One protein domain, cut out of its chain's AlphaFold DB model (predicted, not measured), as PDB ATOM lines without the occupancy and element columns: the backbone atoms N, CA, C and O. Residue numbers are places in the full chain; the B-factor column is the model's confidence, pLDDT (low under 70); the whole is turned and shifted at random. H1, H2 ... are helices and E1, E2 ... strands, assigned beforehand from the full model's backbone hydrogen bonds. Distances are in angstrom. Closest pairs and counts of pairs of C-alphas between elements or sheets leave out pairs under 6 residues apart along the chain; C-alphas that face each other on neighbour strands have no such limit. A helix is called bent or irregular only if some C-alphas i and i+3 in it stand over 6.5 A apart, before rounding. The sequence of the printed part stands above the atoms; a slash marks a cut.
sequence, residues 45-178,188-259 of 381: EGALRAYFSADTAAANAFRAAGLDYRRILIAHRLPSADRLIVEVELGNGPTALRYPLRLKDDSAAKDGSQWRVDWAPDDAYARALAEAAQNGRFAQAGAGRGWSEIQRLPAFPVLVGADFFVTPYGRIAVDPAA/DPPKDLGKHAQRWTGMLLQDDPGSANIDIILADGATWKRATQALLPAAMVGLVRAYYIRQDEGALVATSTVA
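This is residues 45 to 178 and 188 to 259 of the 381 residues of an uncharacterized protein of Bradymonas sediminis (UniProt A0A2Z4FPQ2). In one half of the model, a sheet of four strands, E1 to E4, curls round H1; in the other half, a six-stranded sheet has H4 and H5 over one face and H3 over the other. H3 packs on both sheets, with H2 side by side with it, and both sheets are strongly twisted. The printed part has 206 residues, with five named helices and ten named strands in the order H1 H2 E1 E2 E3 E4 H3 E5 E6 E7 H4 E8 H5 E9 E10, and its class is mixed, helices and strands. The smaller sheet runs E1 E2 E3 E4, antiparallel; the larger runs E7 E6 E5 E8 E9 E10, mixed. The whole is compact, with a radius of gyration of the C-alphas of 16.5 A, yet elongated in outline, spanning 58 by 38 by 31 A.

Find C-alpha 45 at (21.334, -4.784, -19.293); from there H1 runs to residue 53, and H2 follows at residues 57 to 64. Next come E1, residues 68 to 77, 24.6 A long, which bends by 56 degrees at residue 71; E2, residues 83 to 92, 28.9 A; and E3, residues 95 to 105, 30.8 A, the longest strand by residues. E4 holds residues 115 to 119, and H3, residues 123 to 134, begins at C-alpha 123 at (32.041, 8.064, -5.522). Look then for E5 at residues 156 to 160, E6 at 164 to 167 and E7 at 170 to 173. Past the cut are H4, residues 191 to 204, 20.8 A; E8, residues 213 to 218; and H5, residues 224 to 236, 18.4 A, only just irregular, with C-alphas 230 and 233 6.8 A apart. E9, residues 241 to 248, is 21.6 A long, and E10, residues 251 to 258, 23.0 A, ends at C-alpha 258 at (47.725, 11.197, -30.021).

E1 E2 E3 E4 is a meander, each strand the antiparallel neighbour of the one before: look at N 70 and O 89, 2.9 A, for E1 and E2, N 86 and O 101, 2.8 A, for E2 and E3, and N 102 and O 119, 2.9 A, for E3 and E4. This sheet curls round H1; the closest C-alphas of H1 and E4 are those of Ala 47 and Arg 116, 5.3 A. H2 only grazes the sheet, with residues 59 to 63. H2 and H3 touch at Ala 58 and Ala 126, their closest C-alphas, 5.1 A, at a shallow tilt of 11 degrees, the same way. H3 is on both sheets, at a height of 10.5 A over the smaller and 8.9 A over the larger. In the larger sheet, E5 E6 E7 is a second meander, with N 159 and O 166, 2.9 A, and N 172 and O 165, 2.8 A. E5 and E8 are parallel, with N 158 and O 215, 2.8 A. E8, H5, E9 is a strand-helix-strand unit, two parallel neighbour strands with a helix between, its crossover right-handed; see N 216 and O 243, 2.8 A. E9 and E10 form a hairpin, with N 244 and O 255, 2.9 A. H4 and H5 on one face and H3 on the other give three layers. H4 touches H5 with residues 193 to 198 alone, at a steep tilt of 50 degrees; their closest C-alphas are those of Gly 194 and Pro 233, 4.8 A. Each O i to N i+4 pair is within hydrogen-bond range in H1, H2 and H3, against 9 of 10 in H4 and 7 of 9 in H5.

The C-alphas farthest apart, those of Lys 110 and Ala 178, are 59.1 A apart. Residues 179 to 187 are not printed, and C-alphas 178 and 188 are 14.8 A apart across this cut. The link from H3 to E5, residues 135 to 155, is long; within it, residues 145 to 146 pair antiparallel with residues 253 to 254 of E10. The mean pLDDT of the printed part is 87.5, and residues 108 to 113, 175 to 178 and 205 to 211 are under 70.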
ATOM      1  N   GLU A  45      22.276  -5.908 -19.332       93.56
ATOM      2  CA  GLU A  45      21.334  -4.784 -19.293       93.56
ATOM      3  C   GLU A  45      20.540  -4.736 -17.974       93.56
ATOM      4  O   GLU A  45      20.391  -3.677 -17.366       93.56
ATOM      5  N   GLY A  46      20.060  -5.888 -17.496       92.25
ATOM      6  CA  GLY A  46      19.335  -5.991 -16.231       92.25
ATOM      7  C   GLY A  46      20.207  -5.647 -15.023       92.25
ATOM      8  O   GLY A  46      19.750  -4.940 -14.127       92.25
ATOM      9  N   ALA A  47      21.469  -6.086 -15.017       93.25
ATOM     10  CA  ALA A  47      22.420  -5.774 -13.950       93.25
ATOM     11  C   ALA A  47      22.739  -4.272 -13.899       93.25
ATOM     12  O   ALA A  47      22.795  -3.684 -12.820       93.25
ATOM     13  N   LEU A  48      22.883  -3.635 -15.064       95.62
ATOM     14  CA  LEU A  48      23.102  -2.192 -15.181       95.62
ATOM     15  C   LEU A  48      21.893  -1.386 -14.706       95.62
ATOM     16  O   LEU A  48      22.038  -0.483 -13.884       95.62
ATOM     17  N   ARG A  49      20.683  -1.744 -15.145       94.31
ATOM     18  CA  ARG A  49      19.453  -1.088 -14.672       94.31
ATOM     19  C   ARG A  49      19.274  -1.242 -13.164       94.31
ATOM     20  O   ARG A  49      18.913  -0.273 -12.498       94.31
ATOM     21  N   ALA A  50      19.574  -2.421 -12.615       92.88
ATOM     22  CA  ALA A  50      19.554  -2.652 -11.174       92.88
ATOM     23  C   ALA A  50      20.580  -1.774 -10.436       92.88
ATOM     24  O   ALA A  50      20.230  -1.175  -9.423       92.88
ATOM     25  N   TYR A  51      21.804  -1.637 -10.960       94.75
ATOM     26  CA  TYR A  51      22.837  -0.755 -10.404       94.75
ATOM     27  C   TYR A  51      22.367   0.705 -10.325       94.75
ATOM     28  O   TYR A  51      22.407   1.308  -9.253       94.75
ATOM     29  N   PHE A  52      21.865   1.264 -11.431       95.31
ATOM     30  CA  PHE A  52      21.431   2.668 -11.485       95.31
ATOM     31  C   PHE A  52      20.094   2.935 -10.783       95.31
ATOM     32  O   PHE A  52      19.781   4.087 -10.490       95.31
ATOM     33  N   SER A  53      19.329   1.889 -10.455       92.88
ATOM     34  CA  SER A  53      18.122   1.985  -9.618       92.88
ATOM     35  C   SER A  53      18.410   1.770  -8.129       92.88
ATOM     36  O   SER A  53      17.557   2.050  -7.292       92.88
ATOM     37  N   ALA A  54      19.593   1.264  -7.774       91.75
ATOM     38  CA  ALA A  54      19.962   0.997  -6.390       91.75
ATOM     39  C   ALA A  54      20.249   2.289  -5.607       91.75
ATOM     40  O   ALA A  54      20.505   3.357  -6.177       91.75
ATOM     41  N   ASP A  55      20.241   2.177  -4.281       91.81
ATOM     42  CA  ASP A  55      20.632   3.238  -3.353       91.81
ATOM     43  C   ASP A  55      22.156   3.225  -3.140       91.81
ATOM     44  O   ASP A  55      22.672   2.862  -2.086       91.81
ATOM     45  N   THR A  56      22.892   3.524  -4.211       91.94
ATOM     46  CA  THR A  56      24.348   3.717  -4.161       91.94
ATOM     47  C   THR A  56      24.667   5.198  -4.288       91.94
ATOM     48  O   THR A  56      23.931   5.938  -4.938       91.94
ATOM     49  N   ALA A  57      25.783   5.646  -3.712       93.56
ATOM     50  CA  ALA A  57      26.186   7.048  -3.790       93.56
ATOM     51  C   ALA A  57      26.356   7.539  -5.239       93.56
ATOM     52  O   ALA A  57      25.891   8.629  -5.565       93.56
ATOM     53  N   ALA A  58      26.934   6.719  -6.124       93.50
ATOM     54  CA  ALA A  58      27.036   7.030  -7.548       93.50
ATOM     55  C   ALA A  58      25.662   7.150  -8.234       93.50
ATOM     56  O   ALA A  58      25.390   8.153  -8.890       93.50
ATOM     57  N   ALA A  59      24.768   6.168  -8.051       95.19
ATOM     58  CA  ALA A  59      23.428   6.215  -8.643       95.19
ATOM     59  C   ALA A  59      22.600   7.396  -8.104       95.19
ATOM     60  O   ALA A  59      21.909   8.063  -8.870       95.19
ATOM     61  N   ASN A  60      22.721   7.700  -6.809       96.19
ATOM     62  CA  ASN A  60      22.110   8.875  -6.191       96.19
ATOM     63  C   ASN A  60      22.633  10.181  -6.790       96.19
ATOM     64  O   ASN A  60      21.830  11.060  -7.088       96.19
ATOM     65  N   ALA A  61      23.948  10.307  -6.998       96.25
ATOM     66  CA  ALA A  61      24.543  11.500  -7.598       96.25
ATOM     67  C   ALA A  61      24.016  11.744  -9.021       96.25
ATOM     68  O   ALA A  61      23.602  12.855  -9.340       96.25
ATOM     69  N   PHE A  62      23.953  10.700  -9.854       97.00
ATOM     70  CA  PHE A  62      23.411  10.825 -11.209       97.00
ATOM     71  C   PHE A  62      21.916  11.160 -11.214       97.00
ATOM     72  O   PHE A  62      21.517  12.088 -11.912       97.00
ATOM     73  N   ARG A  63      21.102  10.499 -10.378       95.50
ATOM     74  CA  ARG A  63      19.672  10.830 -10.246       95.50
ATOM     75  C   ARG A  63      19.447  12.259  -9.754       95.50
ATOM     76  O   ARG A  63      18.565  12.938 -10.266       95.50
ATOM     77  N   ALA A  64      20.247  12.735  -8.799       95.50
ATOM     78  CA  ALA A  64      20.173  14.110  -8.300       95.50
ATOM     79  C   ALA A  64      20.531  15.148  -9.378       95.50
ATOM     80  O   ALA A  64      19.942  16.224  -9.412       95.50
ATOM     81  N   ALA A  65      21.438  14.799 -10.293       94.38
ATOM     82  CA  ALA A  65      21.740  15.583 -11.492       94.38
ATOM     83  C   ALA A  65      20.719  15.381 -12.634       94.38
ATOM     84  O   ALA A  65      20.886  15.941 -13.716       94.38
ATOM     85  N   GLY A  66      19.667  14.580 -12.418       95.06
ATOM     86  CA  GLY A  66      18.639  14.272 -13.411       95.06
ATOM     87  C   GLY A  66      19.136  13.413 -14.575       95.06
ATOM     88  O   GLY A  66      18.565  13.498 -15.654       95.06
ATOM     89  N   LEU A  67      20.212  12.645 -14.393       95.62
ATOM     90  CA  LEU A  67      20.833  11.813 -15.422       95.62
ATOM     91  C   LEU A  67      20.359  10.364 -15.308       95.62
ATOM     92  O   LEU A  67      20.594   9.705 -14.292       95.62
ATOM     93  N   ASP A  68      19.783   9.848 -16.391       95.06
ATOM     94  CA  ASP A  68      19.285   8.478 -16.454       95.06
ATOM     95  C   ASP A  68      20.225   7.557 -17.226       95.06
ATOM     96  O   ASP A  68      20.879   7.959 -18.192       95.06
ATOM     97  N   TYR A  69      20.235   6.282 -16.837       96.62
ATOM     98  CA  TYR A  69      20.821   5.226 -17.653       96.62
ATOM     99  C   TYR A  69      20.042   5.063 -18.960       96.62
ATOM    100  O   TYR A  69      18.845   4.766 -18.947       96.62
ATOM    101  N   ARG A  70      20.738   5.203 -20.092       95.88
ATOM    102  CA  ARG A  70      20.129   5.106 -21.424       95.88
ATOM    103  C   ARG A  70      20.405   3.768 -22.088       95.88
ATOM    104  O   ARG A  70      19.469   3.060 -22.458       95.88
ATOM    105  N   ARG A  71      21.686   3.437 -22.266       95.81
ATOM    106  CA  ARG A  71      22.129   2.258 -23.022       95.81
ATOM    107  C   ARG A  71      23.574   1.877 -22.722       95.81
ATOM    108  O   ARG A  71      24.357   2.680 -22.215       95.81
ATOM    109  N   ILE A  72      23.940   0.672 -23.137       96.88
ATOM    110  CA  ILE A  72      25.328   0.219 -23.237       96.88
ATOM    111  C   ILE A  72      25.960   0.850 -24.483       96.88
ATOM    112  O   ILE A  72      25.403   0.749 -25.576       96.88
ATOM    113  N   LEU A  73      27.123   1.482 -24.327       95.75
ATOM    114  CA  LEU A  73      27.928   1.987 -25.447       95.75
ATOM    115  C   LEU A  73      28.945   0.946 -25.903       95.75
ATOM    116  O   LEU A  73      29.167   0.756 -27.097       95.75
ATOM    117  N   ILE A  74      29.550   0.260 -24.938       92.50
ATOM    118  CA  ILE A  74      30.482  -0.829 -25.181       92.50
ATOM    119  C   ILE A  74      30.389  -1.861 -24.064       92.50
ATOM    120  O   ILE A  74      30.249  -1.513 -22.894       92.50
ATOM    121  N   ALA A  75      30.521  -3.129 -24.442       91.50
ATOM    122  CA  ALA A  75      30.819  -4.230 -23.546       91.50
ATOM    123  C   ALA A  75      31.990  -5.030 -24.120       91.50
ATOM    124  O   ALA A  75      31.947  -5.463 -25.271       91.50
ATOM    125  N   HIS A  76      33.038  -5.216 -23.324       88.31
ATOM    126  CA  HIS A  76      34.235  -5.947 -23.717       88.31
ATOM    127  C   HIS A  76      34.573  -6.999 -22.666       88.31
ATOM    128  O   HIS A  76      34.561  -6.719 -21.466       88.31
ATOM    129  N   ARG A  77      34.857  -8.223 -23.117       86.88
ATOM    130  CA  ARG A  77      35.225  -9.329 -22.232       86.88
ATOM    131  C   ARG A  77      36.677  -9.185 -21.809       86.88
ATOM    132  O   ARG A  77      37.548  -9.048 -22.655       86.88
ATOM    133  N   LEU A  78      36.907  -9.204 -20.502       83.44
ATOM    134  CA  LEU A  78      38.248  -9.147 -19.934       83.44
ATOM    135  C   LEU A  78      38.947 -10.512 -20.075       83.44
ATOM    136  O   LEU A  78      38.262 -11.519 -20.270       83.44
ATOM    137  N   PRO A  79      40.286 -10.581 -19.932       76.38
ATOM    138  CA  PRO A  79      41.026 -11.847 -20.008       76.38
ATOM    139  C   PRO A  79      40.488 -12.926 -19.056       76.38
ATOM    140  O   PRO A  79      40.440 -14.107 -19.395       76.38
ATOM    141  N   SER A  80      40.004 -12.521 -17.877       70.44
ATOM    142  CA  SER A  80      39.196 -13.387 -17.021       70.44
ATOM    143  C   SER A  80      37.838 -13.647 -17.682       70.44
ATOM    144  O   SER A  80      37.011 -12.737 -17.787       70.44
ATOM    145  N   ALA A  81      37.596 -14.893 -18.095       70.25
ATOM    146  CA  ALA A  81      36.417 -15.277 -18.871       70.25
ATOM    147  C   ALA A  81      35.069 -14.949 -18.196       70.25
ATOM    148  O   ALA A  81      34.059 -14.873 -18.892       70.25
ATOM    149  N   ASP A  82      35.048 -14.718 -16.883       85.38
ATOM    150  CA  ASP A  82      33.872 -14.387 -16.083       85.38
ATOM    151  C   ASP A  82      33.628 -12.877 -15.934       85.38
ATOM    152  O   ASP A  82      32.825 -12.485 -15.094       85.38
ATOM    153  N   ARG A  83      34.311 -11.989 -16.676       87.81
ATOM    154  CA  ARG A  83      34.131 -10.535 -16.500       87.81
ATOM    155  C   ARG A  83      33.992  -9.754 -17.792       87.81
ATOM    156  O   ARG A  83      34.646 -10.030 -18.796       87.81
ATOM    157  N   LEU A  84      33.178  -8.707 -17.715       89.94
ATOM    158  CA  LEU A  84      33.046  -7.677 -18.736       89.94
ATOM    159  C   LEU A  84      33.439  -6.329 -18.143       89.94
ATOM    160  O   LEU A  84      33.008  -5.994 -17.044       89.94
ATOM    161  N   ILE A  85      34.180  -5.523 -18.892       91.12
ATOM    162  CA  ILE A  85      34.151  -4.074 -18.715       91.12
ATOM    163  C   ILE A  85      33.070  -3.514 -19.641       91.12
ATOM    164  O   ILE A  85      32.929  -3.947 -20.788       91.12
ATOM    165  N   VAL A  86      32.297  -2.555 -19.157       93.12
ATOM    166  CA  VAL A  86      31.304  -1.844 -19.955       93.12
ATOM    167  C   VAL A  86      31.477  -0.343 -19.790       93.12
ATOM    168  O   VAL A  86      31.879   0.116 -18.725       93.12
ATOM    169  N   GLU A  87      31.144   0.426 -20.820       95.50
ATOM    170  CA  GLU A  87      30.814   1.844 -20.660       95.50
ATOM    171  C   GLU A  87      29.348   2.028 -21.022       95.50
ATOM    172  O   GLU A  87      28.864   1.503 -22.032       95.50
ATOM    173  N   VAL A  88      28.647   2.790 -20.193       97.50
ATOM    174  CA  VAL A  88      27.239   3.116 -20.393       97.50
ATOM    175  C   VAL A  88      27.065   4.584 -20.733       97.50
ATOM    176  O   VAL A  88      27.883   5.416 -20.342       97.50
ATOM    177  N   GLU A  89      25.977   4.888 -21.429       97.75
ATOM    178  CA  GLU A  89      25.504   6.250 -21.623       97.75
ATOM    179  C   GLU A  89      24.581   6.642 -20.466       97.75
ATOM    180  O   GLU A  89      23.557   5.989 -20.233       97.75
ATOM    181  N   LEU A  90      24.941   7.722 -19.771       97.25
ATOM    182  CA  LEU A  90      24.079   8.416 -18.816       97.25
ATOM    183  C   LEU A  90      23.709   9.773 -19.403       97.25
ATOM    184  O   LEU A  90      24.596  10.479 -19.875       97.25
ATOM    185  N   GLY A  91      22.444  10.177 -19.378       93.19
ATOM    186  CA  GLY A  91      22.112  11.465 -19.980       93.19
ATOM    187  C   GLY A  91      20.715  11.990 -19.727       93.19
ATOM    188  O   GLY A  91      19.780  11.231 -19.473       93.19
ATOM    189  N   ASN A  92      20.578  13.300 -19.917       86.81
ATOM    190  CA  ASN A  92      19.325  14.047 -19.917       86.81
ATOM    191  C   ASN A  92      19.353  15.063 -21.068       86.81
ATOM    192  O   ASN A  92      20.297  15.841 -21.182       86.81
ATOM    193  N   GLY A  93      18.372  15.008 -21.973       85.19
ATOM    194  CA  GLY A  93      18.406  15.789 -23.214       85.19
ATOM    195  C   GLY A  93      19.697  15.564 -24.034       85.19
ATOM    196  O   GLY A  93      20.049  14.398 -24.264       85.19
ATOM    197  N   PRO A  94      20.394  16.633 -24.477       84.00
ATOM    198  CA  PRO A  94      21.585  16.545 -25.333       84.00
ATOM    199  C   PRO A  94      22.861  16.120 -24.588       84.00
ATOM    200  O   PRO A  94      23.832  15.698 -25.216       84.00
ATOM    201  N   THR A  95      22.881  16.194 -23.255       87.19
ATOM    202  CA  THR A  95      24.047  15.789 -22.466       87.19
ATOM    203  C   THR A  95      24.106  14.267 -22.360       87.19
ATOM    204  O   THR A  95      23.187  13.634 -21.837       87.19
ATOM    205  N   ALA A  96      25.209  13.682 -22.833       93.12
ATOM    206  CA  ALA A  96      25.476  12.248 -22.788       93.12
ATOM    207  C   ALA A  96      26.876  11.985 -22.210       93.12
ATOM    208  O   ALA A  96      27.893  12.241 -22.855       93.12
ATOM    209  N   LEU A  97      26.918  11.475 -20.981       95.88
ATOM    210  CA  LEU A  97      28.128  11.055 -20.282       95.88
ATOM    211  C   LEU A  97      28.440   9.587 -20.568       95.88
ATOM    212  O   LEU A  97      27.530   8.769 -20.706       95.88
ATOM    213  N   ARG A  98      29.729   9.236 -20.548       96.94
ATOM    214  CA  ARG A  98      30.183   7.842 -20.483       96.94
ATOM    215  C   ARG A  98      30.588   7.499 -19.056       96.94
ATOM    216  O   ARG A  98      31.373   8.220 -18.439       96.94
ATOM    217  N   TYR A  99      30.091   6.380 -18.540       97.12
ATOM    218  CA  TYR A  99      30.450   5.888 -17.210       97.12
ATOM    219  C   TYR A  99      30.902   4.425 -17.283       97.12
ATOM    220  O   TYR A  99      30.127   3.579 -17.742       97.12
ATOM    221  N   PRO A 100      32.147   4.100 -16.888       95.50
ATOM    222  CA  PRO A 100      32.638   2.733 -16.944       95.50
ATOM    223  C   PRO A 100      32.183   1.919 -15.731       95.50
ATOM    224  O   PRO A 100      32.138   2.426 -14.616       95.50
ATOM    225  N   LEU A 101      31.908   0.637 -15.936       94.81
ATOM    226  CA  LEU A 101      31.567  -0.340 -14.903       94.81
ATOM    227  C   LEU A 101      32.228  -1.676 -15.242       94.81
ATOM    228  O   LEU A 101      32.532  -1.950 -16.405       94.81
ATOM    229  N   ARG A 102      32.411  -2.541 -14.245       92.88
ATOM    230  CA  ARG A 102      32.783  -3.939 -14.475       92.88
ATOM    231  C   ARG A 102      31.683  -4.850 -13.965       92.88
ATOM    232  O   ARG A 102      31.137  -4.636 -12.881       92.88
ATOM    233  N   LEU A 103      31.364  -5.850 -14.770       92.44
ATOM    234  CA  LEU A 103      30.419  -6.888 -14.428       92.44
ATOM    235  C   LEU A 103      31.130  -8.223 -14.295       92.44
ATOM    236  O   LEU A 103      32.075  -8.511 -15.032       92.44
ATOM    237  N   LYS A 104      30.610  -9.044 -13.390       90.44
ATOM    238  CA  LYS A 104      31.002 -10.430 -13.210       90.44
ATOM    239  C   LYS A 104      29.854 -11.353 -13.597       90.44
ATOM    240  O   LYS A 104      28.709 -11.102 -13.214       90.44
ATOM    241  N   ASP A 105      30.202 -12.394 -14.339       88.19
ATOM    242  CA  ASP A 105      29.380 -13.559 -14.599       88.19
ATOM    243  C   ASP A 105      29.427 -14.477 -13.367       88.19
ATOM    244  O   ASP A 105      30.453 -15.088 -13.061       88.19
ATOM    245  N   ASP A 106      28.325 -14.546 -12.630       81.94
ATOM    246  CA  ASP A 106      28.126 -15.479 -11.526       81.94
ATOM    247  C   ASP A 106      27.265 -16.672 -11.973       81.94
ATOM    248  O   ASP A 106      26.554 -17.244 -11.160       81.94
ATOM    249  N   SER A 107      27.336 -17.104 -13.238       72.12
ATOM    250  CA  SER A 107      26.587 -18.256 -13.782       72.12
ATOM    251  C   SER A 107      26.771 -19.582 -13.026       72.12
ATOM    252  O   SER A 107      25.959 -20.493 -13.182       72.12
ATOM    253  N   ALA A 108      27.782 -19.697 -12.159       64.75
ATOM    254  CA  ALA A 108      27.907 -20.785 -11.184       64.75
ATOM    255  C   ALA A 108      26.920 -20.689  -9.989       64.75
ATOM    256  O   ALA A 108      26.869 -21.599  -9.156       64.75
ATOM    257  N   ALA A 109      26.158 -19.601  -9.859       63.28
ATOM    258  CA  ALA A 109      25.184 -19.382  -8.798       63.28
ATOM    259  C   ALA A 109      23.908 -20.208  -9.028       63.28
ATOM    260  O   ALA A 109      23.370 -20.304 -10.130       63.28
ATOM    261  N   LYS A 110      23.396 -20.813  -7.948       58.25
ATOM    262  CA  LYS A 110      22.254 -21.748  -7.977       58.25
ATOM    263  C   LYS A 110      20.903 -21.093  -8.309       58.25
ATOM    264  O   LYS A 110      19.920 -21.806  -8.483       58.25
ATOM    265  N   ASP A 111      20.836 -19.765  -8.354       58.44
ATOM    266  CA  ASP A 111      19.611 -18.973  -8.537       58.44
ATOM    267  C   ASP A 111      19.306 -18.634 -10.012       58.44
ATOM    268  O   ASP A 111      18.268 -18.040 -10.309       58.44
ATOM    269  N   GLY A 112      20.179 -19.026 -10.949       56.69
ATOM    270  CA  GLY A 112      20.020 -18.749 -12.382       56.69
ATOM    271  C   GLY A 112      20.283 -17.289 -12.766       56.69
ATOM    272  O   GLY A 112      19.978 -16.881 -13.891       56.69
ATOM    273  N   SER A 113      20.829 -16.496 -11.843       57.66
ATOM    274  CA  SER A 113      21.245 -15.124 -12.095       57.66
ATOM    275  C   SER A 113      22.657 -15.114 -12.682       57.66
ATOM    276  O   SER A 113      23.535 -15.816 -12.193       57.66
ATOM    277  N   GLN A 114      22.882 -14.335 -13.742       80.12
ATOM    278  CA  GLN A 114      24.121 -14.428 -14.523       80.12
ATOM    279  C   GLN A 114      25.065 -13.261 -14.273       80.12
ATOM    280  O   GLN A 114      26.252 -13.483 -14.145       80.12
ATOM    281  N   TRP A 115      24.580 -12.027 -14.153       89.69
ATOM    282  CA  TRP A 115      25.445 -10.848 -14.134       89.69
ATOM    283  C   TRP A 115      25.205  -9.971 -12.912       89.69
ATOM    284  O   TRP A 115      24.062  -9.712 -12.533       89.69
ATOM    285  N   ARG A 116      26.283  -9.442 -12.333       91.69
ATOM    286  CA  ARG A 116      26.235  -8.317 -11.388       91.69
ATOM    287  C   ARG A 116      27.355  -7.335 -11.666       91.69
ATOM    288  O   ARG A 116      28.399  -7.726 -12.181       91.69
ATOM    289  N   VAL A 117      27.162  -6.082 -11.274       92.50
ATOM    290  CA  VAL A 117      28.273  -5.133 -11.180       92.50
ATOM    291  C   VAL A 117      29.168  -5.575 -10.017       92.50
ATOM    292  O   VAL A 117      28.690  -5.817  -8.913       92.50
ATOM    293  N   ASP A 118      30.460  -5.764 -10.275       90.75
ATOM    294  CA  ASP A 118      31.439  -6.180  -9.259       90.75
ATOM    295  C   ASP A 118      32.486  -5.091  -8.979       90.75
ATOM    296  O   ASP A 118      33.211  -5.157  -7.982       90.75
ATOM    297  N   TRP A 119      32.552  -4.076  -9.841       92.44
ATOM    298  CA  TRP A 119      33.324  -2.863  -9.633       92.44
ATOM    299  C   TRP A 119      32.647  -1.670 -10.309       92.44
ATOM    300  O   TRP A 119      32.134  -1.767 -11.425       92.44
ATOM    301  N   ALA A 120      32.701  -0.533  -9.623       93.81
ATOM    302  CA  ALA A 120      32.298   0.765 -10.126       93.81
ATOM    303  C   ALA A 120      33.358   1.816  -9.753       93.81
ATOM    304  O   ALA A 120      34.119   1.597  -8.800       93.81
ATOM    305  N   PRO A 121      33.414   2.937 -10.490       95.12
ATOM    306  CA  PRO A 121      34.208   4.099 -10.130       95.12
ATOM    307  C   PRO A 121      33.952   4.579  -8.702       95.12
ATOM    308  O   PRO A 121      32.840   4.466  -8.190       95.12
ATOM    309  N   ASP A 122      34.984   5.164  -8.098       95.50
ATOM    310  CA  ASP A 122      34.901   5.854  -6.813       95.50
ATOM    311  C   ASP A 122      33.801   6.929  -6.814       95.50
ATOM    312  O   ASP A 122      33.566   7.608  -7.822       95.50
ATOM    313  N   ASP A 123      33.143   7.115  -5.671       95.69
ATOM    314  CA  ASP A 123      32.041   8.064  -5.522       95.69
ATOM    315  C   ASP A 123      32.428   9.495  -5.909       95.69
ATOM    316  O   ASP A 123      31.586  10.238  -6.417       95.69
ATOM    317  N   ALA A 124      33.683   9.900  -5.678       95.75
ATOM    318  CA  ALA A 124      34.159  11.228  -6.050       95.75
ATOM    319  C   ALA A 124      34.090  11.445  -7.567       95.75
ATOM    320  O   ALA A 124      33.778  12.546  -8.015       95.75
ATOM    321  N   TYR A 125      34.329  10.398  -8.359       97.00
ATOM    322  CA  TYR A 125      34.232  10.461  -9.815       97.00
ATOM    323  C   TYR A 125      32.788  10.622 -10.284       97.00
ATOM    324  O   TYR A 125      32.503  11.494 -11.103       97.00
ATOM    325  N   ALA A 126      31.866   9.825  -9.734       96.62
ATOM    326  CA  ALA A 126      30.448   9.927 -10.073       96.62
ATOM    327  C   ALA A 126      29.871  11.301  -9.699       96.62
ATOM    328  O   ALA A 126      29.216  11.930 -10.527       96.62
ATOM    329  N   ARG A 127      30.175  11.800  -8.491       96.31
ATOM    330  CA  ARG A 127      29.755  13.136  -8.040       96.31
ATOM    331  C   ARG A 127      30.325  14.235  -8.926       96.31
ATOM    332  O   ARG A 127      29.561  15.061  -9.401       96.31
ATOM    333  N   ALA A 128      31.627  14.210  -9.212       95.44
ATOM    334  CA  ALA A 128      32.252  15.258 -10.011       95.44
ATOM    335  C   ALA A 128      31.716  15.299 -11.454       95.44
ATOM    336  O   ALA A 128      31.488  16.381 -11.991       95.44
ATOM    337  N   LEU A 129      31.457  14.140 -12.075       95.25
ATOM    338  CA  LEU A 129      30.797  14.087 -13.384       95.25
ATOM    339  C   LEU A 129      29.355  14.602 -13.337       95.25
ATOM    340  O   LEU A 129      28.953  15.364 -14.214       95.25
ATOM    341  N   ALA A 130      28.580  14.176 -12.336       95.38
ATOM    342  CA  ALA A 130      27.191  14.589 -12.167       95.38
ATOM    343  C   ALA A 130      27.084  16.104 -11.923       95.38
ATOM    344  O   ALA A 130      26.285  16.774 -12.570       95.38
ATOM    345  N   GLU A 131      27.940  16.658 -11.063       93.56
ATOM    346  CA  GLU A 131      28.023  18.095 -10.783       93.56
ATOM    347  C   GLU A 131      28.454  18.901 -12.011       93.56
ATOM    348  O   GLU A 131      27.901  19.974 -12.261       93.56
ATOM    349  N   ALA A 132      29.424  18.407 -12.789       92.00
ATOM    350  CA  ALA A 132      29.848  19.067 -14.021       92.00
ATOM    351  C   ALA A 132      28.708  19.118 -15.047       92.00
ATOM    352  O   ALA A 132      28.473  20.168 -15.645       92.00
ATOM    353  N   ALA A 133      27.955  18.022 -15.190       91.38
ATOM    354  CA  ALA A 133      26.792  17.950 -16.069       91.38
ATOM    355  C   ALA A 133      25.635  18.843 -15.606       91.38
ATOM    356  O   ALA A 133      25.110  19.611 -16.405       91.38
ATOM    357  N   GLN A 134      25.271  18.792 -14.323       89.75
ATOM    358  CA  GLN A 134      24.163  19.572 -13.770       89.75
ATOM    359  C   GLN A 134      24.397  21.082 -13.883       89.75
ATOM    360  O   GLN A 134      23.472  21.835 -14.175       89.75
ATOM    361  N   ASN A 135      25.634  21.522 -13.650       86.12
ATOM    362  CA  ASN A 135      25.975  22.941 -13.621       86.12
ATOM    363  C   ASN A 135      26.487  23.471 -14.972       86.12
ATOM    364  O   ASN A 135      26.890  24.630 -15.043       86.12
ATOM    365  N   GLY A 136      26.542  22.637 -16.020       81.94
ATOM    366  CA  GLY A 136      27.124  23.014 -17.315       81.94
ATOM    367  C   GLY A 136      28.595  23.437 -17.219       81.94
ATOM    368  O   GLY A 136      29.054  24.276 -17.985       81.94
ATOM    369  N   ARG A 137      29.341  22.889 -16.251       88.25
ATOM    370  CA  ARG A 137      30.724  23.287 -15.930       88.25
ATOM    371  C   ARG A 137      31.757  22.512 -16.734       88.25
ATOM    372  O   ARG A 137      32.838  22.219 -16.226       88.25
ATOM    373  N   PHE A 138      31.433  22.147 -17.966       93.75
ATOM    374  CA  PHE A 138      32.423  21.643 -18.907       93.75
ATOM    375  C   PHE A 138      33.027  22.811 -19.681       93.75
ATOM    376  O   PHE A 138      32.369  23.825 -19.920       93.75
ATOM    377  N   ALA A 139      34.286  22.659 -20.082       91.56
ATOM    378  CA  ALA A 139      34.934  23.627 -20.951       91.56
ATOM    379  C   ALA A 139      34.136  23.746 -22.261       91.56
ATOM    380  O   ALA A 139      33.822  22.729 -22.882       91.56
ATOM    381  N   GLN A 140      33.804  24.971 -22.671       89.50
ATOM    382  CA  GLN A 140      33.105  25.227 -23.932       89.50
ATOM    383  C   GLN A 140      34.131  25.329 -25.055       89.50
ATOM    384  O   GLN A 140      35.047  26.143 -24.964       89.50
ATOM    385  N   ALA A 141      34.003  24.533 -26.112       78.38
ATOM    386  CA  ALA A 141      34.754  24.783 -27.341       78.38
ATOM    387  C   ALA A 141      34.034  24.164 -28.539       78.38
ATOM    388  O   ALA A 141      33.245  23.238 -28.368       78.38
ATOM    389  N   GLY A 142      34.332  24.673 -29.736       74.69
ATOM    390  CA  GLY A 142      33.550  24.409 -30.946       74.69
ATOM    391  C   GLY A 142      33.462  22.944 -31.385       74.69
ATOM    392  O   GLY A 142      34.018  22.038 -30.755       74.69
ATOM    393  N   ALA A 143      32.788  22.750 -32.518       77.50
ATOM    394  CA  ALA A 143      32.346  21.469 -33.064       77.50
ATOM    395  C   ALA A 143      33.291  20.275 -32.843       77.50
ATOM    396  O   ALA A 143      34.510  20.334 -33.037       77.50
ATOM    397  N   GLY A 144      32.689  19.144 -32.497       83.00
ATOM    398  CA  GLY A 144      33.347  17.849 -32.415       83.00
ATOM    399  C   GLY A 144      32.345  16.717 -32.614       83.00
ATOM    400  O   GLY A 144      31.145  16.941 -32.749       83.00
ATOM    401  N   ARG A 145      32.833  15.477 -32.628       90.31
ATOM    402  CA  ARG A 145      31.953  14.305 -32.707       90.31
ATOM    403  C   ARG A 145      31.350  14.024 -31.335       90.31
ATOM    404  O   ARG A 145      32.079  14.101 -30.349       90.31
ATOM    405  N   GLY A 146      30.071  13.649 -31.258       93.00
ATOM    406  CA  GLY A 146      29.424  13.337 -29.982       93.00
ATOM    407  C   GLY A 146      30.216  12.291 -29.191       93.00
ATOM    408  O   GLY A 146      30.604  11.251 -29.728       93.00
ATOM    409  N   TRP A 147      30.489  12.550 -27.909       94.88
ATOM    410  CA  TRP A 147      31.344  11.678 -27.095       94.88
ATOM    411  C   TRP A 147      30.776  10.259 -26.977       94.88
ATOM    412  O   TRP A 147      31.523   9.280 -27.068       94.88
ATOM    413  N   SER A 148      29.454  10.124 -26.856       93.31
ATOM    414  CA  SER A 148      28.751   8.834 -26.830       93.31
ATOM    415  C   SER A 148      28.772   8.093 -28.176       93.31
ATOM    416  O   SER A 148      28.530   6.889 -28.219       93.31
ATOM    417  N   GLU A 149      29.107   8.768 -29.276       92.94
ATOM    418  CA  GLU A 149      29.142   8.188 -30.624       92.94
ATOM    419  C   GLU A 149      30.505   7.583 -30.981       92.94
ATOM    420  O   GLU A 149      30.639   6.922 -32.016       92.94
ATOM    421  N   ILE A 150      31.537   7.821 -30.163       91.69
ATOM    422  CA  ILE A 150      32.884   7.295 -30.399       91.69
ATOM    423  C   ILE A 150      32.905   5.784 -30.136       91.69
ATOM    424  O   ILE A 150      32.745   5.331 -28.999       91.69
ATOM    425  N   GLN A 151      33.158   4.999 -31.185       89.12
ATOM    426  CA  GLN A 151      33.312   3.546 -31.096       89.12
ATOM    427  C   GLN A 151      34.773   3.185 -30.814       89.12
ATOM    428  O   GLN A 151      35.638   3.337 -31.673       89.12
ATOM    429  N   ARG A 152      35.049   2.726 -29.591       88.75
ATOM    430  CA  ARG A 152      36.377   2.307 -29.121       88.75
ATOM    431  C   ARG A 152      36.248   1.432 -27.878       88.75
ATOM    432  O   ARG A 152      35.203   1.474 -27.236       88.75
ATOM    433  N   LEU A 153      37.327   0.734 -27.508       87.44
ATOM    434  CA  LEU A 153      37.466   0.115 -26.183       87.44
ATOM    435  C   LEU A 153      37.292   1.152 -25.058       87.44
ATOM    436  O   LEU A 153      37.544   2.346 -25.295       87.44
ATOM    437  N   PRO A 154      36.897   0.727 -23.839       88.44
ATOM    438  CA  PRO A 154      36.770   1.648 -22.722       88.44
ATOM    439  C   PRO A 154      38.055   2.444 -22.492       88.44
ATOM    440  O   PRO A 154      39.152   1.884 -22.467       88.44
ATOM    441  N   ALA A 155      37.922   3.760 -22.371       92.06
ATOM    442  CA  ALA A 155      39.051   4.660 -22.175       92.06
ATOM    443  C   ALA A 155      39.231   4.933 -20.691       92.06
ATOM    444  O   ALA A 155      38.251   4.960 -19.955       92.06
ATOM    445  N   PHE A 156      40.466   5.182 -20.265       94.38
ATOM    446  CA  PHE A 156      40.734   5.703 -18.932       94.38
ATOM    447  C   PHE A 156      40.171   7.120 -18.857       94.38
ATOM    448  O   PHE A 156      40.702   7.987 -19.548       94.38
ATOM    449  N   PRO A 157      39.120   7.399 -18.077       96.06
ATOM    450  CA  PRO A 157      38.577   8.737 -18.045       96.06
ATOM    451  C   PRO A 157      39.199   9.549 -16.908       96.06
ATOM    452  O   PRO A 157      39.365   9.072 -15.781       96.06
ATOM    453  N   VAL A 158      39.545  10.795 -17.206       97.62
ATOM    454  CA  VAL A 158      40.130  11.746 -16.262       97.62
ATOM    455  C   VAL A 158      39.380  13.063 -16.391       97.62
ATOM    456  O   VAL A 158      39.496  13.740 -17.408       97.62
ATOM    457  N   LEU A 159      38.625  13.439 -15.359       97.31
ATOM    458  CA  LEU A 159      38.068  14.782 -15.243       97.31
ATOM    459  C   LEU A 159      39.165  15.732 -14.764       97.31
ATOM    460  O   LEU A 159      39.743  15.528 -13.695       97.31
ATOM    461  N   VAL A 160      39.449  16.752 -15.562       95.56
ATOM    462  CA  VAL A 160      40.512  17.733 -15.348       95.56
ATOM    463  C   VAL A 160      39.884  19.083 -15.036       95.56
ATOM    464  O   VAL A 160      39.119  19.600 -15.844       95.56
ATOM    465  N   GLY A 161      40.231  19.656 -13.887       91.62
ATOM    466  CA  GLY A 161      39.938  21.046 -13.535       91.62
ATOM    467  C   GLY A 161      41.207  21.893 -13.441       91.62
ATOM    468  O   GLY A 161      42.309  21.426 -13.737       91.62
ATOM    469  N   ALA A 162      41.061  23.143 -13.000       87.12
ATOM    470  CA  ALA A 162      42.193  24.046 -12.773       87.12
ATOM    471  C   ALA A 162      43.144  23.537 -11.668       87.12
ATOM    472  O   ALA A 162      44.368  23.642 -11.774       87.12
ATOM    473  N   ASP A 163      42.583  22.939 -10.620       85.44
ATOM    474  CA  ASP A 163      43.256  22.562  -9.373       85.44
ATOM    475  C   ASP A 163      43.012  21.096  -8.972       85.44
ATOM    476  O   ASP A 163      43.344  20.675  -7.864       85.44
ATOM    477  N   PHE A 164      42.438  20.286  -9.865       89.12
ATOM    478  CA  PHE A 164      42.121  18.896  -9.553       89.12
ATOM    479  C   PHE A 164      42.183  17.955 -10.746       89.12
ATOM    480  O   PHE A 164      41.933  18.336 -11.890       89.12
ATOM    481  N   PHE A 165      42.396  16.679 -10.426       94.75
ATOM    482  CA  PHE A 165      42.040  15.563 -11.293       94.75
ATOM    483  C   PHE A 165      41.073  14.640 -10.553       94.75
ATOM    484  O   PHE A 165      41.234  14.394  -9.357       94.75
ATOM    485  N   VAL A 166      40.079  14.095 -11.246       96.81
ATOM    486  CA  VAL A 166      39.240  13.015 -10.714       96.81
ATOM    487  C   VAL A 166      39.230  11.871 -11.710       96.81
ATOM    488  O   VAL A 166      38.922  12.059 -12.883       96.81
ATOM    489  N   THR A 167      39.571  10.675 -11.246       97.00
ATOM    490  CA  THR A 167      39.565   9.452 -12.060       97.00
ATOM    491  C   THR A 167      38.630   8.425 -11.425       97.00
ATOM    492  O   THR A 167      38.222   8.614 -10.277       97.00
ATOM    493  N   PRO A 168      38.344   7.283 -12.079       95.75
ATOM    494  CA  PRO A 168      37.556   6.215 -11.472       95.75
ATOM    495  C   PRO A 168      38.095   5.642 -10.158       95.75
ATOM    496  O   PRO A 168      37.422   4.825  -9.539       95.75
ATOM    497  N   TYR A 169      39.306   6.013  -9.741       94.94
ATOM    498  CA  TYR A 169      39.912   5.569  -8.488       94.94
ATOM    499  C   TYR A 169      39.991   6.678  -7.428       94.94
ATOM    500  O   TYR A 169      40.621   6.471  -6.398       94.94
ATOM    501  N   GLY A 170      39.359   7.831  -7.674       94.00
ATOM    502  CA  GLY A 170      39.221   8.920  -6.710       94.00
ATOM    503  C   GLY A 170      39.796  10.251  -7.192       94.00
ATOM    504  O   GLY A 170      40.325  10.379  -8.303       94.00
ATOM    505  N   ARG A 171      39.669  11.265  -6.329       94.31
ATOM    506  CA  ARG A 171      40.229  12.605  -6.541       94.31
ATOM    507  C   ARG A 171      41.725  12.605  -6.252       94.31
ATOM    508  O   ARG A 171      42.169  12.086  -5.233       94.31
ATOM    509  N   ILE A 172      42.481  13.240  -7.133       90.25
ATOM    510  CA  ILE A 172      43.903  13.515  -6.973       90.25
ATOM    511  C   ILE A 172      44.019  15.019  -6.746       90.25
ATOM    512  O   ILE A 172      43.652  15.819  -7.613       90.25
ATOM    513  N   ALA A 173      44.478  15.390  -5.553       74.88
ATOM    514  CA  ALA A 173      44.791  16.775  -5.248       74.88
ATOM    515  C   ALA A 173      45.983  17.221  -6.095       74.88
ATOM    516  O   ALA A 173      46.898  16.436  -6.367       74.88
ATOM    517  N   VAL A 174      45.957  18.478  -6.513       75.69
ATOM    518  CA  VAL A 174      47.097  19.096  -7.166       75.69
ATOM    519  C   VAL A 174      47.564  20.216  -6.275       75.69
ATOM    520  O   VAL A 174      46.760  21.068  -5.899       75.69
ATOM    521  N   ASP A 175      48.845  20.203  -5.925       65.25
ATOM    522  CA  ASP A 175      49.399  21.289  -5.139       65.25
ATOM    523  C   ASP A 175      49.238  22.588  -5.948       65.25
ATOM    524  O   ASP A 175      49.615  22.631  -7.134       65.25
ATOM    525  N   PRO A 176      48.620  23.636  -5.368       57.34
ATOM    526  CA  PRO A 176      48.645  24.944  -5.991       57.34
ATOM    527  C   PRO A 176      50.110  25.350  -6.155       57.34
ATOM    528  O   PRO A 176      50.936  25.097  -5.275       57.34
ATOM    529  N   ALA A 177      50.449  25.938  -7.303       55.12
ATOM    530  CA  ALA A 177      51.777  26.510  -7.476       55.12
ATOM    531  C   ALA A 177      52.005  27.506  -6.331       55.12
ATOM    532  O   ALA A 177      51.133  28.336  -6.067       55.12
ATOM    533  N   ALA A 178      53.125  27.379  -5.615       51.19
ATOM    534  CA  ALA A 178      53.446  28.306  -4.538       51.19
ATOM    535  C   ALA A 178      53.414  29.745  -5.077       51.19
ATOM    536  O   ALA A 178      53.799  29.989  -6.222       51.19
ATOM    537  N   ASP A 188      55.513  17.981 -14.298       77.12
ATOM    538  CA  ASP A 188      55.485  16.738 -13.541       77.12
ATOM    539  C   ASP A 188      54.034  16.382 -13.205       77.12
ATOM    540  O   ASP A 188      53.332  17.169 -12.555       77.12
ATOM    541  N   PRO A 189      53.533  15.236 -13.690       77.81
ATOM    542  CA  PRO A 189      52.191  14.810 -13.359       77.81
ATOM    543  C   PRO A 189      52.133  14.390 -11.885       77.81
ATOM    544  O   PRO A 189      53.109  13.840 -11.362       77.81
ATOM    545  N   PRO A 190      50.987  14.564 -11.202       83.44
ATOM    546  CA  PRO A 190      50.801  14.001  -9.872       83.44
ATOM    547  C   PRO A 190      51.109  12.498  -9.874       83.44
ATOM    548  O   PRO A 190      50.599  11.752 -10.714       83.44
ATOM    549  N   LYS A 191      51.925  12.031  -8.920       81.25
ATOM    550  CA  LYS A 191      52.401  10.632  -8.878       81.25
ATOM    551  C   LYS A 191      51.259   9.613  -8.899       81.25
ATOM    552  O   LYS A 191      51.391   8.546  -9.499       81.25
ATOM    553  N   ASP A 192      50.138   9.933  -8.259       89.38
ATOM    554  CA  ASP A 192      48.992   9.027  -8.172       89.38
ATOM    555  C   ASP A 192      48.243   8.873  -9.498       89.38
ATOM    556  O   ASP A 192      47.635   7.831  -9.739       89.38
ATOM    557  N   LEU A 193      48.372   9.832 -10.418       90.62
ATOM    558  CA  LEU A 193      47.750   9.735 -11.734       90.62
ATOM    559  C   LEU A 193      48.365   8.602 -12.567       90.62
ATOM    560  O   LEU A 193      47.634   7.837 -13.194       90.62
ATOM    561  N   GLY A 194      49.691   8.430 -12.511       89.50
ATOM    562  CA  GLY A 194      50.371   7.294 -13.143       89.50
ATOM    563  C   GLY A 194      49.946   5.950 -12.554       89.50
ATOM    564  O   GLY A 194      49.689   5.008 -13.300       89.50
ATOM    565  N   LYS A 195      49.762   5.875 -11.229       91.62
ATOM    566  CA  LYS A 195      49.238   4.666 -10.568       91.62
ATOM    567  C   LYS A 195      47.807   4.360 -11.008       91.62
ATOM    568  O   LYS A 195      47.469   3.200 -11.231       91.62
ATOM    569  N   HIS A 196      46.966   5.384 -11.141       93.88
ATOM    570  CA  HIS A 196      45.586   5.237 -11.602       93.88
ATOM    571  C   HIS A 196      45.540   4.759 -13.059       93.88
ATOM    572  O   HIS A 196      44.820   3.807 -13.355       93.88
ATOM    573  N   ALA A 197      46.360   5.336 -13.942       91.62
ATOM    574  CA  ALA A 197      46.471   4.894 -15.330       91.62
ATOM    575  C   ALA A 197      46.983   3.444 -15.434       91.62
ATOM    576  O   ALA A 197      46.401   2.639 -16.155       91.62
ATOM    577  N   GLN A 198      48.009   3.075 -14.658       89.75
ATOM    578  CA  GLN A 198      48.534   1.706 -14.614       89.75
ATOM    579  C   GLN A 198      47.504   0.699 -14.082       89.75
ATOM    580  O   GLN A 198      47.413  -0.433 -14.553       89.75
ATOM    581  N   ARG A 199      46.700   1.097 -13.091       89.56
ATOM    582  CA  ARG A 199      45.612   0.260 -12.576       89.56
ATOM    583  C   ARG A 199      44.518   0.055 -13.622       89.56
ATOM    584  O   ARG A 199      43.973  -1.043 -13.711       89.56
ATOM    585  N   TRP A 200      44.218   1.085 -14.411       89.69
ATOM    586  CA  TRP A 200      43.269   0.997 -15.515       89.69
ATOM    587  C   TRP A 200      43.759   0.049 -16.609       89.69
ATOM    588  O   TRP A 200      43.025  -0.858 -17.003       89.69
ATOM    589  N   THR A 201      45.009   0.196 -17.056       85.62
ATOM    590  CA  THR A 201      45.591  -0.712 -18.053       85.62
ATOM    591  C   THR A 201      45.659  -2.137 -17.524       85.62
ATOM    592  O   THR A 201      45.208  -3.034 -18.217       85.62
ATOM    593  N   GLY A 202      46.072  -2.359 -16.274       82.50
ATOM    594  CA  GLY A 202      46.067  -3.697 -15.670       82.50
ATOM    595  C   GLY A 202      44.674  -4.329 -15.537       82.50
ATOM    596  O   GLY A 202      44.557  -5.552 -15.503       82.50
ATOM    597  N   MET A 203      43.610  -3.519 -15.475       78.38
ATOM    598  CA  MET A 203      42.225  -4.003 -15.484       78.38
ATOM    599  C   MET A 203      41.743  -4.377 -16.892       78.38
ATOM    600  O   MET A 203      40.957  -5.312 -17.018       78.38
ATOM    601  N   LEU A 204      42.170  -3.639 -17.920       70.12
ATOM    602  CA  LEU A 204      41.692  -3.793 -19.297       70.12
ATOM    603  C   LEU A 204      42.569  -4.686 -20.180       70.12
ATOM    604  O   LEU A 204      42.053  -5.358 -21.064       70.12
ATOM    605  N   LEU A 205      43.881  -4.656 -19.976       62.25
ATOM    606  CA  LEU A 205      44.895  -5.091 -20.929       62.25
ATOM    607  C   LEU A 205      45.962  -5.877 -20.166       62.25
ATOM    608  O   LEU A 205      46.913  -5.305 -19.633       62.25
ATOM    609  N   GLN A 206      45.805  -7.197 -20.096       58.16
ATOM    610  CA  GLN A 206      46.938  -8.056 -19.740       58.16
ATOM    611  C   GLN A 206      47.835  -8.317 -20.964       58.16
ATOM    612  O   GLN A 206      49.048  -8.382 -20.798       58.16
ATOM    613  N   ASP A 207      47.263  -8.335 -22.182       50.88
ATOM    614  CA  ASP A 207      47.957  -8.833 -23.384       50.88
ATOM    615  C   ASP A 207      48.088  -7.833 -24.561       50.88
ATOM    616  O   ASP A 207      48.836  -8.113 -25.494       50.88
ATOM    617  N   ASP A 208      47.424  -6.661 -24.547       50.25
ATOM    618  CA  ASP A 208      47.552  -5.658 -25.633       50.25
ATOM    619  C   ASP A 208      47.451  -4.188 -25.157       50.25
ATOM    620  O   ASP A 208      46.416  -3.530 -25.321       50.25
ATOM    621  N   PRO A 209      48.527  -3.624 -24.580       48.66
ATOM    622  CA  PRO A 209      48.531  -2.259 -24.056       48.66
ATOM    623  C   PRO A 209      48.313  -1.155 -25.107       48.66
ATOM    624  O   PRO A 209      48.000  -0.029 -24.728       48.66
ATOM    625  N   GLY A 210      48.446  -1.441 -26.410       49.94
ATOM    626  CA  GLY A 210      48.355  -0.436 -27.481       49.94
ATOM    627  C   GLY A 210      46.929  -0.055 -27.899       49.94
ATOM    628  O   GLY A 210      46.746   0.866 -28.699       49.94
ATOM    629  N   SER A 211      45.920  -0.758 -27.381       58.12
ATOM    630  CA  SER A 211      44.518  -0.633 -27.799       58.12
ATOM    631  C   SER A 211      43.665   0.281 -26.904       58.12
ATOM    632  O   SER A 211      42.565   0.688 -27.300       58.12
ATOM    633  N   ALA A 212      44.158   0.646 -25.717       71.62
ATOM    634  CA  ALA A 212      43.416   1.492 -24.790       71.62
ATOM    635  C   ALA A 212      43.693   2.983 -24.976       71.62
ATOM    636  O   ALA A 212      44.756   3.429 -25.405       71.62
ATOM    637  N   ASN A 213      42.670   3.758 -24.637       88.50
ATOM    638  CA  ASN A 213      42.601   5.189 -24.875       88.50
ATOM    639  C   ASN A 213      42.490   5.924 -23.531       88.50
ATOM    640  O   ASN A 213      42.159   5.311 -22.515       88.50
ATOM    641  N   ILE A 214      42.713   7.234 -23.533       93.62
ATOM    642  CA  ILE A 214      42.387   8.133 -22.421       93.62
ATOM    643  C   ILE A 214      41.306   9.122 -22.864       93.62
ATOM    644  O   ILE A 214      41.387   9.676 -23.958       93.62
ATOM    645  N   ASP A 215      40.313   9.355 -22.012       96.31
ATOM    646  CA  ASP A 215      39.400  10.490 -22.136       96.31
ATOM    647  C   ASP A 215      39.846  11.579 -21.159       96.31
ATOM    648  O   ASP A 215      39.851  11.374 -19.946       96.31
ATOM    649  N   ILE A 216      40.205  12.743 -21.682       96.75
ATOM    650  CA  ILE A 216      40.525  13.942 -20.914       96.75
ATOM    651  C   ILE A 216      39.270  14.810 -20.909       96.75
ATOM    652  O   ILE A 216      38.992  15.527 -21.867       96.75
ATOM    653  N   ILE A 217      38.486  14.703 -19.842       97.56
ATOM    654  CA  ILE A 217      37.211  15.399 -19.683       97.56
ATOM    655  C   ILE A 217      37.495  16.759 -19.061       97.56
ATOM    656  O   ILE A 217      37.968  16.839 -17.932       97.56
ATOM    657  N   LEU A 218      37.249  17.833 -19.801       96.56
ATOM    658  CA  LEU A 218      37.627  19.175 -19.379       96.56
ATOM    659  C   LEU A 218      36.487  19.845 -18.619       96.56
ATOM    660  O   LEU A 218      35.436  20.138 -19.191       96.56
ATOM    661  N   ALA A 219      36.714  20.123 -17.338       94.50
ATOM    662  CA  ALA A 219      35.887  21.054 -16.589       94.50
ATOM    663  C   ALA A 219      36.200  22.502 -17.003       94.50
ATOM    664  O   ALA A 219      37.251  22.799 -17.578       94.50
ATOM    665  N   ASP A 220      35.288  23.410 -16.682       91.06
ATOM    666  CA  ASP A 220      35.495  24.841 -16.841       91.06
ATOM    667  C   ASP A 220      36.756  25.301 -16.082       91.06
ATOM    668  O   ASP A 220      37.058  24.824 -14.982       91.06
ATOM    669  N   GLY A 221      37.530  26.188 -16.707       89.06
ATOM    670  CA  GLY A 221      38.823  26.655 -16.198       89.06
ATOM    671  C   GLY A 221      39.987  25.654 -16.289       89.06
ATOM    672  O   GLY A 221      41.090  25.980 -15.852       89.06
ATOM    673  N   ALA A 222      39.804  24.453 -16.852       91.94
ATOM    674  CA  ALA A 222      40.916  23.528 -17.076       91.94
ATOM    675  C   ALA A 222      41.973  24.146 -18.009       91.94
ATOM    676  O   ALA A 222      41.655  24.621 -19.103       91.94
ATOM    677  N   THR A 223      43.244  24.106 -17.604       90.88
ATOM    678  CA  THR A 223      44.353  24.637 -18.409       90.88
ATOM    679  C   THR A 223      44.992  23.556 -19.276       90.88
ATOM    680  O   THR A 223      44.926  22.358 -18.987       90.88
ATOM    681  N   TRP A 224      45.663  23.971 -20.345       90.25
ATOM    682  CA  TRP A 224      46.416  23.090 -21.229       90.25
ATOM    683  C   TRP A 224      47.559  22.373 -20.505       90.25
ATOM    684  O   TRP A 224      47.822  21.196 -20.764       90.25
ATOM    685  N   LYS A 225      48.192  23.055 -19.540       88.00
ATOM    686  CA  LYS A 225      49.171  22.461 -18.625       88.00
ATOM    687  C   LYS A 225      48.559  21.276 -17.881       88.00
ATOM    688  O   LYS A 225      49.102  20.175 -17.947       88.00
ATOM    689  N   ARG A 226      47.392  21.463 -17.252       89.69
ATOM    690  CA  ARG A 226      46.675  20.397 -16.529       89.69
ATOM    691  C   ARG A 226      46.265  19.256 -17.449       89.69
ATOM    692  O   ARG A 226      46.504  18.095 -17.131       89.69
ATOM    693  N   ALA A 227      45.719  19.571 -18.618       92.38
ATOM    694  CA  ALA A 227      45.336  18.552 -19.584       92.38
ATOM    695  C   ALA A 227      46.551  17.735 -20.080       92.38
ATOM    696  O   ALA A 227      46.468  16.519 -20.233       92.38
ATOM    697  N   THR A 228      47.714  18.373 -20.250       90.19
ATOM    698  CA  THR A 228      48.959  17.673 -20.608       90.19
ATOM    699  C   THR A 228      49.508  16.843 -19.443       90.19
ATOM    700  O   THR A 228      49.943  15.711 -19.654       90.19
ATOM    701  N   GLN A 229      49.425  17.341 -18.204       89.38
ATOM    702  CA  GLN A 229      49.743  16.558 -17.003       89.38
ATOM    703  C   GLN A 229      48.843  15.319 -16.875       89.38
ATOM    704  O   GLN A 229      49.312  14.290 -16.397       89.38
ATOM    705  N   ALA A 230      47.587  15.380 -17.336       91.88
ATOM    706  CA  ALA A 230      46.711  14.210 -17.421       91.88
ATOM    707  C   ALA A 230      47.225  13.171 -18.438       91.88
ATOM    708  O   ALA A 230      47.250  11.969 -18.169       91.88
ATOM    709  N   LEU A 231      47.653  13.654 -19.606       91.00
ATOM    710  CA  LEU A 231      48.040  12.840 -20.756       91.00
ATOM    711  C   LEU A 231      49.363  12.089 -20.570       91.00
ATOM    712  O   LEU A 231      49.454  10.908 -20.900       91.00
ATOM    713  N   LEU A 232      50.400  12.762 -20.066       87.12
ATOM    714  CA  LEU A 232      51.760  12.215 -19.994       87.12
ATOM    715  C   LEU A 232      51.873  10.874 -19.245       87.12
ATOM    716  O   LEU A 232      52.392   9.921 -19.831       87.12
ATOM    717  N   PRO A 233      51.397  10.735 -17.994       86.31
ATOM    718  CA  PRO A 233      51.535   9.479 -17.264       86.31
ATOM    719  C   PRO A 233      50.693   8.356 -17.882       86.31
ATOM    720  O   PRO A 233      51.083   7.194 -17.815       86.31
ATOM    721  N   ALA A 234      49.568   8.690 -18.523       87.44
ATOM    722  CA  ALA A 234      48.758   7.728 -19.263       87.44
ATOM    723  C   ALA A 234      49.507   7.208 -20.501       87.44
ATOM    724  O   ALA A 234      49.577   5.998 -20.728       87.44
ATOM    725  N   ALA A 235      50.157   8.101 -21.249       85.69
ATOM    726  CA  ALA A 235      50.987   7.736 -22.389       85.69
ATOM    727  C   ALA A 235      52.174   6.841 -21.984       85.69
ATOM    728  O   ALA A 235      52.494   5.893 -22.700       85.69
ATOM    729  N   MET A 236      52.782   7.081 -20.814       84.25
ATOM    730  CA  MET A 236      53.875   6.251 -20.280       84.25
ATOM    731  C   MET A 236      53.472   4.793 -20.020       84.25
ATOM    732  O   MET A 236      54.335   3.918 -20.053       84.25
ATOM    733  N   VAL A 237      52.186   4.520 -19.784       83.62
ATOM    734  CA  VAL A 237      51.661   3.157 -19.587       83.62
ATOM    735  C   VAL A 237      50.970   2.588 -20.833       83.62
ATOM    736  O   VAL A 237      50.306   1.560 -20.745       83.62
ATOM    737  N   GLY A 238      51.133   3.234 -21.996       80.31
ATOM    738  CA  GLY A 238      50.643   2.750 -23.293       80.31
ATOM    739  C   GLY A 238      49.336   3.379 -23.788       80.31
ATOM    740  O   GLY A 238      48.936   3.111 -24.918       80.31
ATOM    741  N   LEU A 239      48.699   4.267 -23.013       85.44
ATOM    742  CA  LEU A 239      47.468   4.966 -23.411       85.44
ATOM    743  C   LEU A 239      47.791   6.151 -24.329       85.44
ATOM    744  O   LEU A 239      47.779   7.311 -23.920       85.44
ATOM    745  N   VAL A 240      48.146   5.851 -25.576       82.56
ATOM    746  CA  VAL A 240      48.672   6.851 -26.519       82.56
ATOM    747  C   VAL A 240      47.583   7.605 -27.276       82.56
ATOM    748  O   VAL A 240      47.813   8.727 -27.710       82.56
ATOM    749  N   ARG A 241      46.392   7.024 -27.440       88.12
ATOM    750  CA  ARG A 241      45.250   7.695 -28.078       88.12
ATOM    751  C   ARG A 241      44.451   8.452 -27.026       88.12
ATOM    752  O   ARG A 241      44.008   7.854 -26.047       88.12
ATOM    753  N   ALA A 242      44.244   9.743 -27.247       91.62
ATOM    754  CA  ALA A 242      43.547  10.623 -26.322       91.62
ATOM    755  C   ALA A 242      42.306  11.237 -26.967       91.62
ATOM    756  O   ALA A 242      42.330  11.617 -28.135       91.62
ATOM    757  N   TYR A 243      41.238  11.378 -26.192       93.69
ATOM    758  CA  TYR A 243      40.043  12.121 -26.567       93.69
ATOM    759  C   TYR A 243      39.853  13.257 -25.577       93.69
ATOM    760  O   TYR A 243      39.673  13.021 -24.388       93.69
ATOM    761  N   TYR A 244      39.880  14.490 -26.061       94.56
ATOM    762  CA  TYR A 244      39.540  15.651 -25.253       94.56
ATOM    763  C   TYR A 244      38.036  15.869 -25.321       94.56
ATOM    764  O   TYR A 244      37.498  16.085 -26.410       94.56
ATOM    765  N   ILE A 245      37.374  15.772 -24.172       96.19
ATOM    766  CA  ILE A 245      35.923  15.870 -24.039       96.19
ATOM    767  C   ILE A 245      35.571  17.249 -23.502       96.19
ATOM    768  O   ILE A 245      36.116  17.688 -22.488       96.19
ATOM    769  N   ARG A 246      34.661  17.921 -24.197       93.62
ATOM    770  CA  ARG A 246      34.229  19.294 -23.930       93.62
ATOM    771  C   ARG A 246      32.752  19.458 -24.277       93.62
ATOM    772  O   ARG A 246      32.156  18.533 -24.830       93.62
ATOM    773  N   GLN A 247      32.180  20.615 -23.978       93.12
ATOM    774  CA  GLN A 247      30.797  20.928 -24.311       93.12
ATOM    775  C   GLN A 247      30.703  21.827 -25.546       93.12
ATOM    776  O   GLN A 247      31.493  22.757 -25.704       93.12
ATOM    777  N   ASP A 248      29.723  21.521 -26.392       91.31
ATOM    778  CA  ASP A 248      29.332  22.286 -27.572       91.31
ATOM    779  C   ASP A 248      27.802  22.256 -27.685       91.31
ATOM    780  O   ASP A 248      27.200  21.183 -27.661       91.31
ATOM    781  N   GLU A 249      27.161  23.426 -27.700       86.88
ATOM    782  CA  GLU A 249      25.694  23.585 -27.773       86.88
ATOM    783  C   GLU A 249      24.882  22.680 -26.808       86.88
ATOM    784  O   GLU A 249      23.778  22.228 -27.108       86.88
ATOM    785  N   GLY A 250      25.419  22.390 -25.613       86.81
ATOM    786  CA  GLY A 250      24.762  21.517 -24.622       86.81
ATOM    787  C   GLY A 250      25.094  20.024 -24.737       86.81
ATOM    788  O   GLY A 250      24.848  19.266 -23.791       86.81
ATOM    789  N   ALA A 251      25.689  19.595 -25.849       91.12
ATOM    790  CA  ALA A 251      26.172  18.238 -26.052       91.12
ATOM    791  C   ALA A 251      27.638  18.102 -25.625       91.12
ATOM    792  O   ALA A 251      28.417  19.051 -25.684       91.12
ATOM    793  N   LEU A 252      28.031  16.896 -25.210       94.38
ATOM    794  CA  LEU A 252      29.442  16.583 -25.000       94.38
ATOM    795  C   LEU A 252      30.051  16.036 -26.280       94.38
ATOM    796  O   LEU A 252      29.590  15.028 -26.821       94.38
ATOM    797  N   VAL A 253      31.122  16.679 -26.724       94.06
ATOM    798  CA  VAL A 253      31.846  16.349 -27.948       94.06
ATOM    799  C   VAL A 253      33.284  15.954 -27.639       94.06
ATOM    800  O   VAL A 253      33.882  16.395 -26.658       94.06
ATOM    801  N   ALA A 254      33.844  15.103 -28.490       93.56
ATOM    802  CA  ALA A 254      35.186  14.568 -28.386       93.56
ATOM    803  C   ALA A 254      36.054  15.043 -29.556       93.56
ATOM    804  O   ALA A 254      35.658  14.976 -30.721       93.56
ATOM    805  N   THR A 255      37.283  15.455 -29.250       90.94
ATOM    806  CA  THR A 255      38.362  15.610 -30.234       90.94
ATOM    807  C   THR A 255      39.431  14.563 -29.969       90.94
ATOM    808  O   THR A 255      40.064  14.568 -28.916       90.94
ATOM    809  N   SER A 256      39.609  13.651 -30.922       89.69
ATOM    810  CA  SER A 256      40.661  12.631 -30.900       89.69
ATOM    811  C   SER A 256      42.033  13.280 -31.088       89.69
ATOM    812  O   SER A 256      42.123  14.299 -31.751       89.69
ATOM    813  N   THR A 257      43.108  12.731 -30.543       88.00
ATOM    814  CA  THR A 257      44.504  13.113 -30.809       88.00
ATOM    815  C   THR A 257      45.422  11.995 -30.321       88.00
ATOM    816  O   THR A 257      44.967  11.010 -29.732       88.00
ATOM    817  N   VAL A 258      46.726  12.134 -30.540       83.44
ATOM    818  CA  VAL A 258      47.725  11.197 -30.021       83.44
ATOM    819  C   VAL A 258      48.661  11.910 -29.045       83.44
ATOM    820  O   VAL A 258      49.023  13.074 -29.233       83.44
ATOM    821  N   ALA A 259      49.040  11.212 -27.978       79.69
ATOM    822  CA  ALA A 259      50.129  11.608 -27.102       79.69
ATOM    823  C   ALA A 259      51.458  11.630 -27.876       79.69
ATOM    824  O   ALA A 259      51.642  10.854 -28.816       79.69
TER     825      ALA A 259